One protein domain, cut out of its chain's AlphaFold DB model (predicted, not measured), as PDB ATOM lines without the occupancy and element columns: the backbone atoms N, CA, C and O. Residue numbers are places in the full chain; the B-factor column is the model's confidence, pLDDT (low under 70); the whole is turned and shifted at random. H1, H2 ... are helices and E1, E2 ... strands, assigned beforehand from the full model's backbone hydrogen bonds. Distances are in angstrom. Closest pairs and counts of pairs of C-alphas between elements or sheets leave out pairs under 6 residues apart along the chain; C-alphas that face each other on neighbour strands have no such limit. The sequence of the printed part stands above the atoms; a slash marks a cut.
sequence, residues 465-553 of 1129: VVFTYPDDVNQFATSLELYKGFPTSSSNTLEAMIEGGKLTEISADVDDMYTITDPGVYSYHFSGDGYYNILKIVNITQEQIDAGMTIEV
ATOM      1  N   VAL A 465      39.772  -5.831 -51.535       88.50
ATOM      2  CA  VAL A 465      41.067  -5.682 -50.877       88.50
ATOM      3  C   VAL A 465      41.460  -7.047 -50.343       88.50
ATOM      4  O   VAL A 465      40.801  -7.557 -49.437       88.50
ATOM      5  N   VAL A 466      42.522  -7.614 -50.907       87.25
ATOM      6  CA  VAL A 466      43.122  -8.880 -50.473       87.25
ATOM      7  C   VAL A 466      44.375  -8.563 -49.664       87.25
ATOM      8  O   VAL A 466      45.229  -7.798 -50.117       87.25
ATOM      9  N   PHE A 467      44.506  -9.140 -48.472       89.50
ATOM     10  CA  PHE A 467      45.720  -9.002 -47.669       89.50
ATOM     11  C   PHE A 467      46.697 -10.148 -47.939       89.50
ATOM     12  O   PHE A 467      46.301 -11.304 -48.051       89.50
ATOM     13  N   THR A 468      47.984  -9.819 -48.049       90.00
ATOM     14  CA  THR A 468      49.076 -10.795 -48.209       90.00
ATOM     15  C   THR A 468      50.041 -10.703 -47.038       90.00
ATOM     16  O   THR A 468      50.345  -9.614 -46.549       90.00
ATOM     17  N   TYR A 469      50.499 -11.859 -46.570       87.62
ATOM     18  CA  TYR A 469      51.316 -11.993 -45.371       87.62
ATOM     19  C   TYR A 469      52.777 -12.311 -45.743       87.62
ATOM     20  O   TYR A 469      52.988 -13.182 -46.589       87.62
ATOM     21  N   PRO A 470      53.778 -11.645 -45.131       86.44
ATOM     22  CA  PRO A 470      55.191 -11.999 -45.294       86.44
ATOM     23  C   PRO A 470      55.510 -13.447 -44.881       86.44
ATOM     24  O   PRO A 470      54.827 -14.015 -44.029       86.44
ATOM     25  N   ASP A 471      56.591 -14.020 -45.429       82.56
ATOM     26  CA  ASP A 471      57.024 -15.419 -45.210       82.56
ATOM     27  C   ASP A 471      57.173 -15.833 -43.725       82.56
ATOM     28  O   ASP A 471      57.079 -17.019 -43.397       82.56
ATOM     29  N   ASP A 472      57.439 -14.885 -42.821       78.81
ATOM     30  CA  ASP A 472      57.595 -15.110 -41.379       78.81
ATOM     31  C   ASP A 472      56.309 -14.868 -40.562       78.81
ATOM     32  O   ASP A 472      56.283 -15.132 -39.354       78.81
ATOM     33  N   VAL A 473      55.216 -14.437 -41.204       83.38
ATOM     34  CA  VAL A 473      53.914 -14.192 -40.575       83.38
ATOM     35  C   VAL A 473      52.959 -15.362 -40.808       83.38
ATOM     36  O   VAL A 473      52.372 -15.538 -41.873       83.38
ATOM     37  N   ASN A 474      52.722 -16.152 -39.759       82.00
ATOM     38  CA  ASN A 474      51.689 -17.184 -39.792       82.00
ATOM     39  C   ASN A 474      50.298 -16.555 -39.619       82.00
ATOM     40  O   ASN A 474      49.858 -16.356 -38.485       82.00
ATOM     41  N   GLN A 475      49.590 -16.333 -40.732       80.25
ATOM     42  CA  GLN A 475      48.234 -15.764 -40.763       80.25
ATOM     43  C   GLN A 475      47.258 -16.423 -39.766       80.25
ATOM     44  O   GLN A 475      46.468 -15.744 -39.116       80.25
ATOM     45  N   PHE A 476      47.367 -17.741 -39.547       79.06
ATOM     46  CA  PHE A 476      46.497 -18.501 -38.636       79.06
ATOM     47  C   PHE A 476      46.827 -18.317 -37.139       79.06
ATOM     48  O   PHE A 476      46.133 -18.870 -36.283       79.06
ATOM     49  N   ALA A 477      47.899 -17.590 -36.812       79.44
ATOM     50  CA  ALA A 477      48.277 -17.182 -35.455       79.44
ATOM     51  C   ALA A 477      48.023 -15.683 -35.188       79.44
ATOM     52  O   ALA A 477      48.254 -15.208 -34.072       79.44
ATOM     53  N   THR A 478      47.550 -14.951 -36.197       88.50
ATOM     54  CA  THR A 478      47.299 -13.508 -36.168       88.50
ATOM     55  C   THR A 478      45.820 -13.195 -36.403       88.50
ATOM     56  O   THR A 478      45.001 -14.085 -36.621       88.50
ATOM     57  N   SER A 479      45.469 -11.918 -36.314       89.69
ATOM     58  CA  SER A 479      44.156 -11.367 -36.629       89.69
ATOM     59  C   SER A 479      44.355 -10.071 -37.403       89.69
ATOM     60  O   SER A 479      45.167  -9.232 -36.990       89.69
ATOM     61  N   LEU A 480      43.594  -9.901 -38.483       93.00
ATOM     62  CA  LEU A 480      43.556  -8.681 -39.278       93.00
ATOM     63  C   LEU A 480      42.135  -8.099 -39.284       93.00
ATOM     64  O   LEU A 480      41.145  -8.822 -39.375       93.00
ATOM     65  N   GLU A 481      42.028  -6.782 -39.125       93.88
ATOM     66  CA  GLU A 481      40.748  -6.069 -39.079       93.88
ATOM     67  C   GLU A 481      40.832  -4.755 -39.871       93.88
ATOM     68  O   GLU A 481      41.636  -3.873 -39.556       93.88
ATOM     69  N   LEU A 482      39.983  -4.585 -40.889       95.12
ATOM     70  CA  LEU A 482      39.940  -3.367 -41.701       95.12
ATOM     71  C   LEU A 482      38.959  -2.320 -41.147       95.12
ATOM     72  O   LEU A 482      37.806  -2.605 -40.826       95.12
ATOM     73  N   TYR A 483      39.385  -1.057 -41.137       95.00
ATOM     74  CA  TYR A 483      38.594   0.085 -40.683       95.00
ATOM     75  C   TYR A 483      38.602   1.239 -41.692       95.00
ATOM     76  O   TYR A 483      39.651   1.642 -42.190       95.00
ATOM     77  N   LYS A 484      37.449   1.877 -41.925       94.38
ATOM     78  CA  LYS A 484      37.366   3.193 -42.586       94.38
ATOM     79  C   LYS A 484      37.615   4.296 -41.555       94.38
ATOM     80  O   LYS A 484      36.904   4.371 -40.549       94.38
ATOM     81  N   GLY A 485      38.601   5.160 -41.790       91.69
ATOM     82  CA  GLY A 485      39.029   6.202 -40.848       91.69
ATOM     83  C   GLY A 485      40.529   6.179 -40.535       91.69
ATOM     84  O   GLY A 485      41.315   5.612 -41.286       91.69
ATOM     85  N   PHE A 486      40.926   6.860 -39.452       88.75
ATOM     86  CA  PHE A 486      42.328   6.991 -39.020       88.75
ATOM     87  C   PHE A 486      42.458   7.445 -37.541       88.75
ATOM     88  O   PHE A 486      41.578   8.148 -37.025       88.75
ATOM     89  N   PRO A 487      43.569   7.120 -36.847       81.62
ATOM     90  CA  PRO A 487      43.800   7.472 -35.441       81.62
ATOM     91  C   PRO A 487      44.126   8.965 -35.243       81.62
ATOM     92  O   PRO A 487      45.203   9.441 -35.597       81.62
ATOM     93  N   THR A 488      43.229   9.733 -34.607       69.75
ATOM     94  CA  THR A 488      43.477  11.175 -34.354       69.75
ATOM     95  C   THR A 488      44.400  11.475 -33.165       69.75
ATOM     96  O   THR A 488      44.833  12.615 -33.001       69.75
ATOM     97  N   SER A 489      44.653  10.494 -32.295       61.19
ATOM     98  CA  SER A 489      45.466  10.622 -31.074       61.19
ATOM     99  C   SER A 489      45.663   9.255 -30.405       61.19
ATOM    100  O   SER A 489      44.709   8.490 -30.318       61.19
ATOM    101  N   SER A 490      46.852   8.988 -29.859       54.75
ATOM    102  CA  SER A 490      47.235   7.719 -29.202       54.75
ATOM    103  C   SER A 490      46.673   7.469 -27.795       54.75
ATOM    104  O   SER A 490      46.984   6.462 -27.167       54.75
ATOM    105  N   SER A 491      45.869   8.375 -27.238       52.22
ATOM    106  CA  SER A 491      45.315   8.237 -25.880       52.22
ATOM    107  C   SER A 491      44.232   7.152 -25.749       52.22
ATOM    108  O   SER A 491      43.528   7.102 -24.741       52.22
ATOM    109  N   ASN A 492      44.037   6.348 -26.793       59.03
ATOM    110  CA  ASN A 492      42.863   5.527 -27.034       59.03
ATOM    111  C   ASN A 492      43.319   4.136 -27.486       59.03
ATOM    112  O   ASN A 492      44.103   4.029 -28.427       59.03
ATOM    113  N   THR A 493      42.776   3.087 -26.868       76.94
ATOM    114  CA  THR A 493      42.791   1.734 -27.441       76.94
ATOM    115  C   THR A 493      41.930   1.686 -28.709       76.94
ATOM    116  O   THR A 493      41.177   2.629 -28.982       76.94
ATOM    117  N   LEU A 494      42.002   0.591 -29.471       84.06
ATOM    118  CA  LEU A 494      41.213   0.395 -30.691       84.06
ATOM    119  C   LEU A 494      39.707   0.610 -30.438       84.06
ATOM    120  O   LEU A 494      39.066   1.400 -31.135       84.06
ATOM    121  N   GLU A 495      39.163   0.048 -29.355       85.50
ATOM    122  CA  GLU A 495      37.758   0.224 -28.969       85.50
ATOM    123  C   GLU A 495      37.434   1.692 -28.666       85.50
ATOM    124  O   GLU A 495      36.394   2.198 -29.079       85.50
ATOM    125  N   ALA A 496      38.342   2.425 -28.015       83.75
ATOM    126  CA  ALA A 496      38.173   3.853 -27.744       83.75
ATOM    127  C   ALA A 496      38.323   4.738 -29.002       83.75
ATOM    128  O   ALA A 496      37.940   5.914 -28.978       83.75
ATOM    129  N   MET A 497      38.866   4.220 -30.109       85.81
ATOM    130  CA  MET A 497      38.813   4.873 -31.424       85.81
ATOM    131  C   MET A 497      37.486   4.584 -32.141       85.81
ATOM    132  O   MET A 497      36.912   5.500 -32.738       85.81
ATOM    133  N   ILE A 498      36.963   3.361 -32.023       87.06
ATOM    134  CA  ILE A 498      35.667   2.937 -32.578       87.06
ATOM    135  C   ILE A 498      34.505   3.637 -31.850       87.06
ATOM    136  O   ILE A 498      33.713   4.337 -32.484       87.06
ATOM    137  N   GLU A 499      34.442   3.576 -30.513       86.44
ATOM    138  CA  GLU A 499      33.463   4.318 -29.693       86.44
ATOM    139  C   GLU A 499      33.552   5.838 -29.921       86.44
ATOM    140  O   GLU A 499      32.547   6.554 -29.858       86.44
ATOM    141  N   GLY A 500      34.757   6.340 -30.212       83.94
ATOM    142  CA  GLY A 500      35.021   7.738 -30.550       83.94
ATOM    143  C   GLY A 500      34.617   8.149 -31.973       83.94
ATOM    144  O   GLY A 500      34.759   9.329 -32.313       83.94
ATOM    145  N   GLY A 501      34.146   7.216 -32.809       85.19
ATOM    146  CA  GLY A 501      33.788   7.455 -34.210       85.19
ATOM    147  C   GLY A 501      34.976   7.891 -35.074       85.19
ATOM    148  O   GLY A 501      34.821   8.766 -35.928       85.19
ATOM    149  N   LYS A 502      36.175   7.361 -34.798       87.06
ATOM    150  CA  LYS A 502      37.422   7.624 -35.548       87.06
ATOM    151  C   LYS A 502      37.748   6.537 -36.556       87.06
ATOM    152  O   LYS A 502      38.307   6.838 -37.606       87.06
ATOM    153  N   LEU A 503      37.367   5.314 -36.215       90.88
ATOM    154  CA  LEU A 503      37.435   4.121 -37.041       90.88
ATOM    155  C   LEU A 503      36.018   3.549 -37.148       90.88
ATOM    156  O   LEU A 503      35.244   3.619 -36.193       90.88
ATOM    157  N   THR A 504      35.659   3.038 -38.321       93.25
ATOM    158  CA  THR A 504      34.414   2.303 -38.575       93.25
ATOM    159  C   THR A 504      34.792   0.969 -39.195       93.25
ATOM    160  O   THR A 504      35.374   0.955 -40.274       93.25
ATOM    161  N   GLU A 505      34.504  -0.114 -38.482       93.31
ATOM    162  CA  GLU A 505      34.781  -1.498 -38.881       93.31
ATOM    163  C   GLU A 505      34.191  -1.805 -40.267       93.31
ATOM    164  O   GLU A 505      33.043  -1.445 -40.554       93.31
ATOM    165  N   ILE A 506      34.983  -2.454 -41.119       93.00
ATOM    166  CA  ILE A 506      34.549  -3.076 -42.370       93.00
ATOM    167  C   ILE A 506      34.584  -4.584 -42.131       93.00
ATOM    168  O   ILE A 506      35.621  -5.128 -41.765       93.00
ATOM    169  N   SER A 507      33.451  -5.261 -42.304       87.31
ATOM    170  CA  SER A 507      33.399  -6.718 -42.173       87.31
ATOM    171  C   SER A 507      34.094  -7.376 -43.366       87.31
ATOM    172  O   SER A 507      33.885  -6.935 -44.495       87.31
ATOM    173  N   ALA A 508      34.886  -8.420 -43.115       79.38
ATOM    174  CA  ALA A 508      35.429  -9.275 -44.167       79.38
ATOM    175  C   ALA A 508      34.306 -10.060 -44.868       79.38
ATOM    176  O   ALA A 508      33.290 -10.386 -44.241       79.38
ATOM    177  N   ASP A 509      34.513 -10.378 -46.144       69.06
ATOM    178  CA  ASP A 509      33.628 -11.243 -46.926       69.06
ATOM    179  C   ASP A 509      33.927 -12.720 -46.604       69.06
ATOM    180  O   ASP A 509      33.061 -13.440 -46.103       69.06
ATOM    181  N   VAL A 510      35.178 -13.140 -46.845       65.06
ATOM    182  CA  VAL A 510      35.786 -14.454 -46.552       65.06
ATOM    183  C   VAL A 510      37.297 -14.230 -46.357       65.06
ATOM    184  O   VAL A 510      37.839 -13.350 -47.015       65.06
ATOM    185  N   ASP A 511      37.948 -14.988 -45.466       64.69
ATOM    186  CA  ASP A 511      39.414 -15.123 -45.310       64.69
ATOM    187  C   ASP A 511      40.237 -13.844 -45.597       64.69
ATOM    188  O   ASP A 511      40.961 -13.744 -46.582       64.69
ATOM    189  N   ASP A 512      40.075 -12.843 -44.723       71.56
ATOM    190  CA  ASP A 512      40.726 -11.519 -44.749       71.56
ATOM    191  C   ASP A 512      40.543 -10.680 -46.036       71.56
ATOM    192  O   ASP A 512      41.172  -9.631 -46.190       71.56
ATOM    193  N   MET A 513      39.630 -11.063 -46.934       78.31
ATOM    194  CA  MET A 513      39.207 -10.244 -48.073       78.31
ATOM    195  C   MET A 513      38.078  -9.281 -47.684       78.31
ATOM    196  O   MET A 513      37.126  -9.661 -46.995       78.31
ATOM    197  N   TYR A 514      38.130  -8.040 -48.175       88.38
ATOM    198  CA  TYR A 514      37.129  -7.002 -47.887       88.38
ATOM    199  C   TYR A 514      36.647  -6.288 -49.153       88.38
ATOM    200  O   TYR A 514      37.462  -5.831 -49.949       88.38
ATOM    201  N   THR A 515      35.337  -6.067 -49.292       87.94
ATOM    202  CA  THR A 515      34.780  -5.199 -50.347       87.94
ATOM    203  C   THR A 515      34.719  -3.723 -49.909       87.94
ATOM    204  O   THR A 515      34.110  -3.377 -48.892       87.94
ATOM    205  N   ILE A 516      35.287  -2.814 -50.713       89.81
ATOM    206  CA  ILE A 516      35.275  -1.354 -50.526       89.81
ATOM    207  C   ILE A 516      34.579  -0.645 -51.699       89.81
ATOM    208  O   ILE A 516      34.930  -0.838 -52.856       89.81
ATOM    209  N   THR A 517      33.641   0.267 -51.395       87.38
ATOM    210  CA  THR A 517      32.829   0.967 -52.417       87.38
ATOM    211  C   THR A 517      33.085   2.468 -52.576       87.38
ATOM    212  O   THR A 517      32.565   3.060 -53.520       87.38
ATOM    213  N   ASP A 518      33.826   3.123 -51.671       92.19
ATOM    214  CA  ASP A 518      34.198   4.537 -51.851       92.19
ATOM    215  C   ASP A 518      35.630   4.849 -51.390       92.19
ATOM    216  O   ASP A 518      36.007   4.454 -50.280       92.19
ATOM    217  N   PRO A 519      36.391   5.643 -52.172       93.50
ATOM    218  CA  PRO A 519      37.768   6.007 -51.864       93.50
ATOM    219  C   PRO A 519      37.876   6.866 -50.602       93.50
ATOM    220  O   PRO A 519      36.935   7.555 -50.189       93.50
ATOM    221  N   GLY A 520      39.056   6.857 -49.992       93.25
ATOM    222  CA  GLY A 520      39.356   7.625 -48.793       93.25
ATOM    223  C   GLY A 520      40.454   6.998 -47.946       93.25
ATOM    224  O   GLY A 520      41.232   6.169 -48.405       93.25
ATOM    225  N   VAL A 521      40.501   7.409 -46.682       94.38
ATOM    226  CA  VAL A 521      41.505   6.936 -45.724       94.38
ATOM    227  C   VAL A 521      40.932   5.790 -44.908       94.38
ATOM    228  O   VAL A 521      39.842   5.902 -44.334       94.38
ATOM    229  N   TYR A 522      41.697   4.713 -44.865       95.06
ATOM    230  CA  TYR A 522      41.423   3.487 -44.142       95.06
ATOM    231  C   TYR A 522      42.576   3.209 -43.171       95.06
ATOM    232  O   TYR A 522      43.622   3.861 -43.190       95.06
ATOM    233  N   SER A 523      42.387   2.258 -42.273       94.56
ATOM    234  CA  SER A 523      43.453   1.696 -41.451       94.56
ATOM    235  C   SER A 523      43.177   0.215 -41.262       94.56
ATOM    236  O   SER A 523      42.045  -0.134 -40.935       94.56
ATOM    237  N   TYR A 524      44.177  -0.643 -41.443       95.44
ATOM    238  CA  TYR A 524      44.081  -2.030 -40.995       95.44
ATOM    239  C   TYR A 524      44.801  -2.189 -39.660       95.44
ATOM    240  O   TYR A 524      45.839  -1.567 -39.408       95.44
ATOM    241  N   HIS A 525      44.205  -2.986 -38.784       94.25
ATOM    242  CA  HIS A 525      44.787  -3.422 -37.528       94.25
ATOM    243  C   HIS A 525      45.308  -4.848 -37.704       94.25
ATOM    244  O   HIS A 525      44.602  -5.695 -38.240       94.25
ATOM    245  N   PHE A 526      46.548  -5.086 -37.288       93.56
ATOM    246  CA  PHE A 526      47.222  -6.380 -37.301       93.56
ATOM    247  C   PHE A 526      47.739  -6.678 -35.893       93.56
ATOM    248  O   PHE A 526      48.352  -5.819 -35.249       93.56
ATOM    249  N   SER A 527      47.481  -7.886 -35.394       92.62
ATOM    250  CA  SER A 527      47.965  -8.336 -34.084       92.62
ATOM    251  C   SER A 527      47.975  -9.864 -33.968       92.62
ATOM    252  O   SER A 527      47.320 -10.556 -34.740       92.62
ATOM    253  N   GLY A 528      48.696 -10.406 -32.986       89.69
ATOM    254  CA  GLY A 528      48.718 -11.841 -32.687       89.69
ATOM    255  C   GLY A 528      49.518 -12.149 -31.422       89.69
ATOM    256  O   GLY A 528      50.329 -11.333 -30.980       89.69
ATOM    257  N   ASP A 529      49.309 -13.330 -30.834       86.62
ATOM    258  CA  ASP A 529      50.102 -13.788 -29.684       86.62
ATOM    259  C   ASP A 529      51.553 -14.034 -30.140       86.62
ATOM    260  O   ASP A 529      51.845 -15.019 -30.817       86.62
ATOM    261  N   GLY A 530      52.465 -13.126 -29.773       84.88
ATOM    262  CA  GLY A 530      53.867 -13.149 -30.215       84.88
ATOM    263  C   GLY A 530      54.182 -12.277 -31.439       84.88
ATOM    264  O   GLY A 530      55.280 -12.391 -31.973       84.88
ATOM    265  N   TYR A 531      53.261 -11.405 -31.865       87.62
ATOM    266  CA  TYR A 531      53.421 -10.487 -33.004       87.62
ATOM    267  C   TYR A 531      53.295  -9.019 -32.575       87.62
ATOM    268  O   TYR A 531      52.692  -8.708 -31.545       87.62
ATOM    269  N   TYR A 532      53.836  -8.098 -33.378       87.81
ATOM    270  CA  TYR A 532      53.659  -6.658 -33.152       87.81
ATOM    271  C   TYR A 532      52.186  -6.231 -33.272       87.81
ATOM    272  O   TYR A 532      51.490  -6.611 -34.210       87.81
ATOM    273  N   ASN A 533      51.729  -5.371 -32.358       90.44
ATOM    274  CA  ASN A 533      50.399  -4.757 -32.412       90.44
ATOM    275  C   ASN A 533      50.424  -3.478 -33.273       90.44
ATOM    276  O   ASN A 533      50.930  -2.441 -32.827       90.44
ATOM    277  N   ILE A 534      49.905  -3.524 -34.500       91.38
ATOM    278  CA  ILE A 534      50.084  -2.472 -35.516       91.38
ATOM    279  C   ILE A 534      48.737  -1.964 -36.033       91.38
ATOM    280  O   ILE A 534      47.857  -2.738 -36.386       91.38
ATOM    281  N   LEU A 535      48.599  -0.642 -36.146       92.38
ATOM    282  CA  LEU A 535      47.537   0.031 -36.894       92.38
ATOM    283  C   LEU A 535      48.180   0.807 -38.054       92.38
ATOM    284  O   LEU A 535      48.704   1.911 -37.860       92.38
ATOM    285  N   LYS A 536      48.160   0.227 -39.256       93.75
ATOM    286  CA  LYS A 536      48.691   0.832 -40.486       93.75
ATOM    287  C   LYS A 536      47.583   1.620 -41.174       93.75
ATOM    288  O   LYS A 536      46.547   1.072 -41.536       93.75
ATOM    289  N   ILE A 537      47.805   2.916 -41.362       94.06
ATOM    290  CA  ILE A 537      46.926   3.795 -42.140       94.06
ATOM    291  C   ILE A 537      47.250   3.593 -43.625       94.06
ATOM    292  O   ILE A 537      48.420   3.616 -44.004       94.06
ATOM    293  N   VAL A 538      46.223   3.454 -44.463       94.62
ATOM    294  CA  VAL A 538      46.339   3.375 -45.929       94.62
ATOM    295  C   VAL A 538      45.378   4.363 -46.593       94.62
ATOM    296  O   VAL A 538      44.326   4.704 -46.045       94.62
ATOM    297  N   ASN A 539      45.741   4.853 -47.774       94.00
ATOM    298  CA  ASN A 539      44.943   5.790 -48.557       94.00
ATOM    299  C   ASN A 539      44.530   5.103 -49.869       94.00
ATOM    300  O   ASN A 539      45.373   4.677 -50.648       94.00
ATOM    301  N   ILE A 540      43.220   4.944 -50.069       93.00
ATOM    302  CA  ILE A 540      42.641   4.136 -51.149       93.00
ATOM    303  C   ILE A 540      41.952   5.057 -52.154       93.00
ATOM    304  O   ILE A 540      41.051   5.832 -51.808       93.00
ATOM    305  N   THR A 541      42.389   4.982 -53.406       92.69
ATOM    306  CA  THR A 541      41.896   5.784 -54.531       92.69
ATOM    307  C   THR A 541      40.756   5.090 -55.282       92.69
ATOM    308  O   THR A 541      40.494   3.905 -55.097       92.69
ATOM    309  N   GLN A 542      40.058   5.834 -56.149       92.56
ATOM    310  CA  GLN A 542      39.030   5.244 -57.015       92.56
ATOM    311  C   GLN A 542      39.649   4.284 -58.040       92.56
ATOM    312  O   GLN A 542      39.056   3.261 -58.330       92.56
ATOM    313  N   GLU A 543      40.851   4.585 -58.537       89.44
ATOM    314  CA  GLU A 543      41.564   3.777 -59.535       89.44
ATOM    315  C   GLU A 543      41.949   2.394 -58.982       89.44
ATOM    316  O   GLU A 543      41.798   1.400 -59.679       89.44
ATOM    317  N   GLN A 544      42.330   2.315 -57.701       89.94
ATOM    318  CA  GLN A 544      42.517   1.037 -57.000       89.94
ATOM    319  C   GLN A 544      41.187   0.299 -56.764       89.94
ATOM    320  O   GLN A 544      41.134  -0.914 -56.894       89.94
ATOM    321  N   ILE A 545      40.094   0.997 -56.437       88.81
ATOM    322  CA  ILE A 545      38.773   0.354 -56.278       88.81
ATOM    323  C   ILE A 545      38.272  -0.206 -57.616       88.81
ATOM    324  O   ILE A 545      37.775  -1.326 -57.660       88.81
ATOM    325  N   ASP A 546      38.435   0.540 -58.708       83.31
ATOM    326  CA  ASP A 546      37.982   0.150 -60.048       83.31
ATOM    327  C   ASP A 546      38.781  -1.044 -60.629       83.31
ATOM    328  O   ASP A 546      38.321  -1.660 -61.591       83.31
ATOM    329  N   ALA A 547      39.945  -1.373 -60.046       81.06
ATOM    330  CA  ALA A 547      40.857  -2.437 -60.481       81.06
ATOM    331  C   ALA A 547      41.051  -3.592 -59.471       81.06
ATOM    332  O   ALA A 547      41.685  -4.581 -59.823       81.06
ATOM    333  N   GLY A 548      40.548  -3.465 -58.236       82.69
ATOM    334  CA  GLY A 548      40.940  -4.337 -57.118       82.69
ATOM    335  C   GLY A 548      42.332  -3.988 -56.564       82.69
ATOM    336  O   GLY A 548      43.105  -3.247 -57.181       82.69
ATOM    337  N   MET A 549      42.668  -4.470 -55.362       88.50
ATOM    338  CA  MET A 549      44.010  -4.264 -54.795       88.50
ATOM    339  C   MET A 549      44.465  -5.351 -53.818       88.50
ATOM    340  O   MET A 549      43.722  -5.792 -52.942       88.50
ATOM    341  N   THR A 550      45.751  -5.683 -53.897       89.56
ATOM    342  CA  THR A 550      46.467  -6.451 -52.875       89.56
ATOM    343  C   THR A 550      47.208  -5.496 -51.935       89.56
ATOM    344  O   THR A 550      47.811  -4.524 -52.392       89.56
ATOM    345  N   ILE A 551      47.184  -5.761 -50.628       91.69
ATOM    346  CA  ILE A 551      47.947  -5.014 -49.618       91.69
ATOM    347  C   ILE A 551      48.812  -5.991 -48.821       91.69
ATOM    348  O   ILE A 551      48.299  -6.915 -48.192       91.69
ATOM    349  N   GLU A 552      50.125  -5.777 -48.820       92.38
ATOM    350  CA  GLU A 552      51.045  -6.523 -47.957       92.38
ATOM    351  C   GLU A 552      50.923  -6.045 -46.499       92.38
ATOM    352  O   GLU A 552      50.811  -4.844 -46.205       92.38
ATOM    353  N   VAL A 553      50.905  -6.999 -45.571       91.25
ATOM    354  CA  VAL A 553      50.756  -6.753 -44.137       91.25
ATOM    355  C   VAL A 553      52.092  -6.321 -43.538       91.25
ATOM    356  O   VAL A 553      53.012  -7.114 -43.362       91.25
TER     357      VAL A 553
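What this domain is: This is residues 465 to 553 of the 1129 residues of a protein of uncultured Flavonifractor sp (UniProt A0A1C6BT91). A strongly twisted sheet of four strands, E3 E2 E4 E5, makes the body, with a short pair of side-by-side strands, E1 and E6, set off over one face. The small helix H1 sits over the opposite face near the edge strand E3, and H2 makes the far turn where the chain folds back from E5 into E6. The 89 printed residues hold two named helices and six named strands, in the order E1 E2 H1 E3 E4 E5 H2 E6; the large sheet is antiparallel, the pair E1 E6 parallel, and the class is mixed, helices and strands. The whole is compact, with a radius of gyration of the C-alphas of 13.1 A, and only just flat, with spans of 35 by 33 by 18 A.

How they stand to each other: In the sheet, the inner strands E2, residues 478 to 485, and E4, residues 520 to 528, are antiparallel neighbours at 160 degrees, with N 481 and O 525 2.9 A apart, within hydrogen-bond range. E4 forms a hairpin with the edge strand E5, residues 534 to 540, where N 524 and O 536 are 2.9 A apart. On the other side of E2 is the edge strand E3, residues 503 to 506, antiparallel at 118 degrees, with N 504 and O 484 2.9 A apart. From edge to edge the strands' lines turn by 103 degrees. H1, residues 494 to 498, is on the sheet at a height of 8.5 A and only just over E3, on which 3 of its C-alphas fall; their closest C-alphas, Met 497 and Leu 503, are 5.8 A apart. E1, residues 465 to 468, and E6, residues 549 to 552, are parallel neighbours at 30 degrees, with N 466 and O 549 3.0 A apart; both are apart from E2, E3, E4 and E5. H2, residues 542 to 547, is not on the sheet. In H1 and H2 every O i to N i+4 pair is within hydrogen-bond range.

Where its parts are: E1 begins at C-alpha 465 (41.067, -5.682, -50.877) and is 9.9 A long. E4, the longest strand, runs 26.9 A from C-alpha 520 (39.356, 7.625, -48.793); E2 measures 21.9 A, E5 18.5 A, E6 10.1 A and E3 9.4 A. H1 spans 6.4 A and H2 8.6 A. E6 ends at C-alpha 552 (51.045, -6.523, -47.957).

The domain as a whole: The two C-alphas farthest apart, those of Ser 491 and Ala 547, are 36.5 A apart. The printed part has no cut. Residues 507 to 519 form the long link from E3 to E4. Mean pLDDT of the printed part is 86.1; residues 488 to 492 and 509 to 511 are under 70.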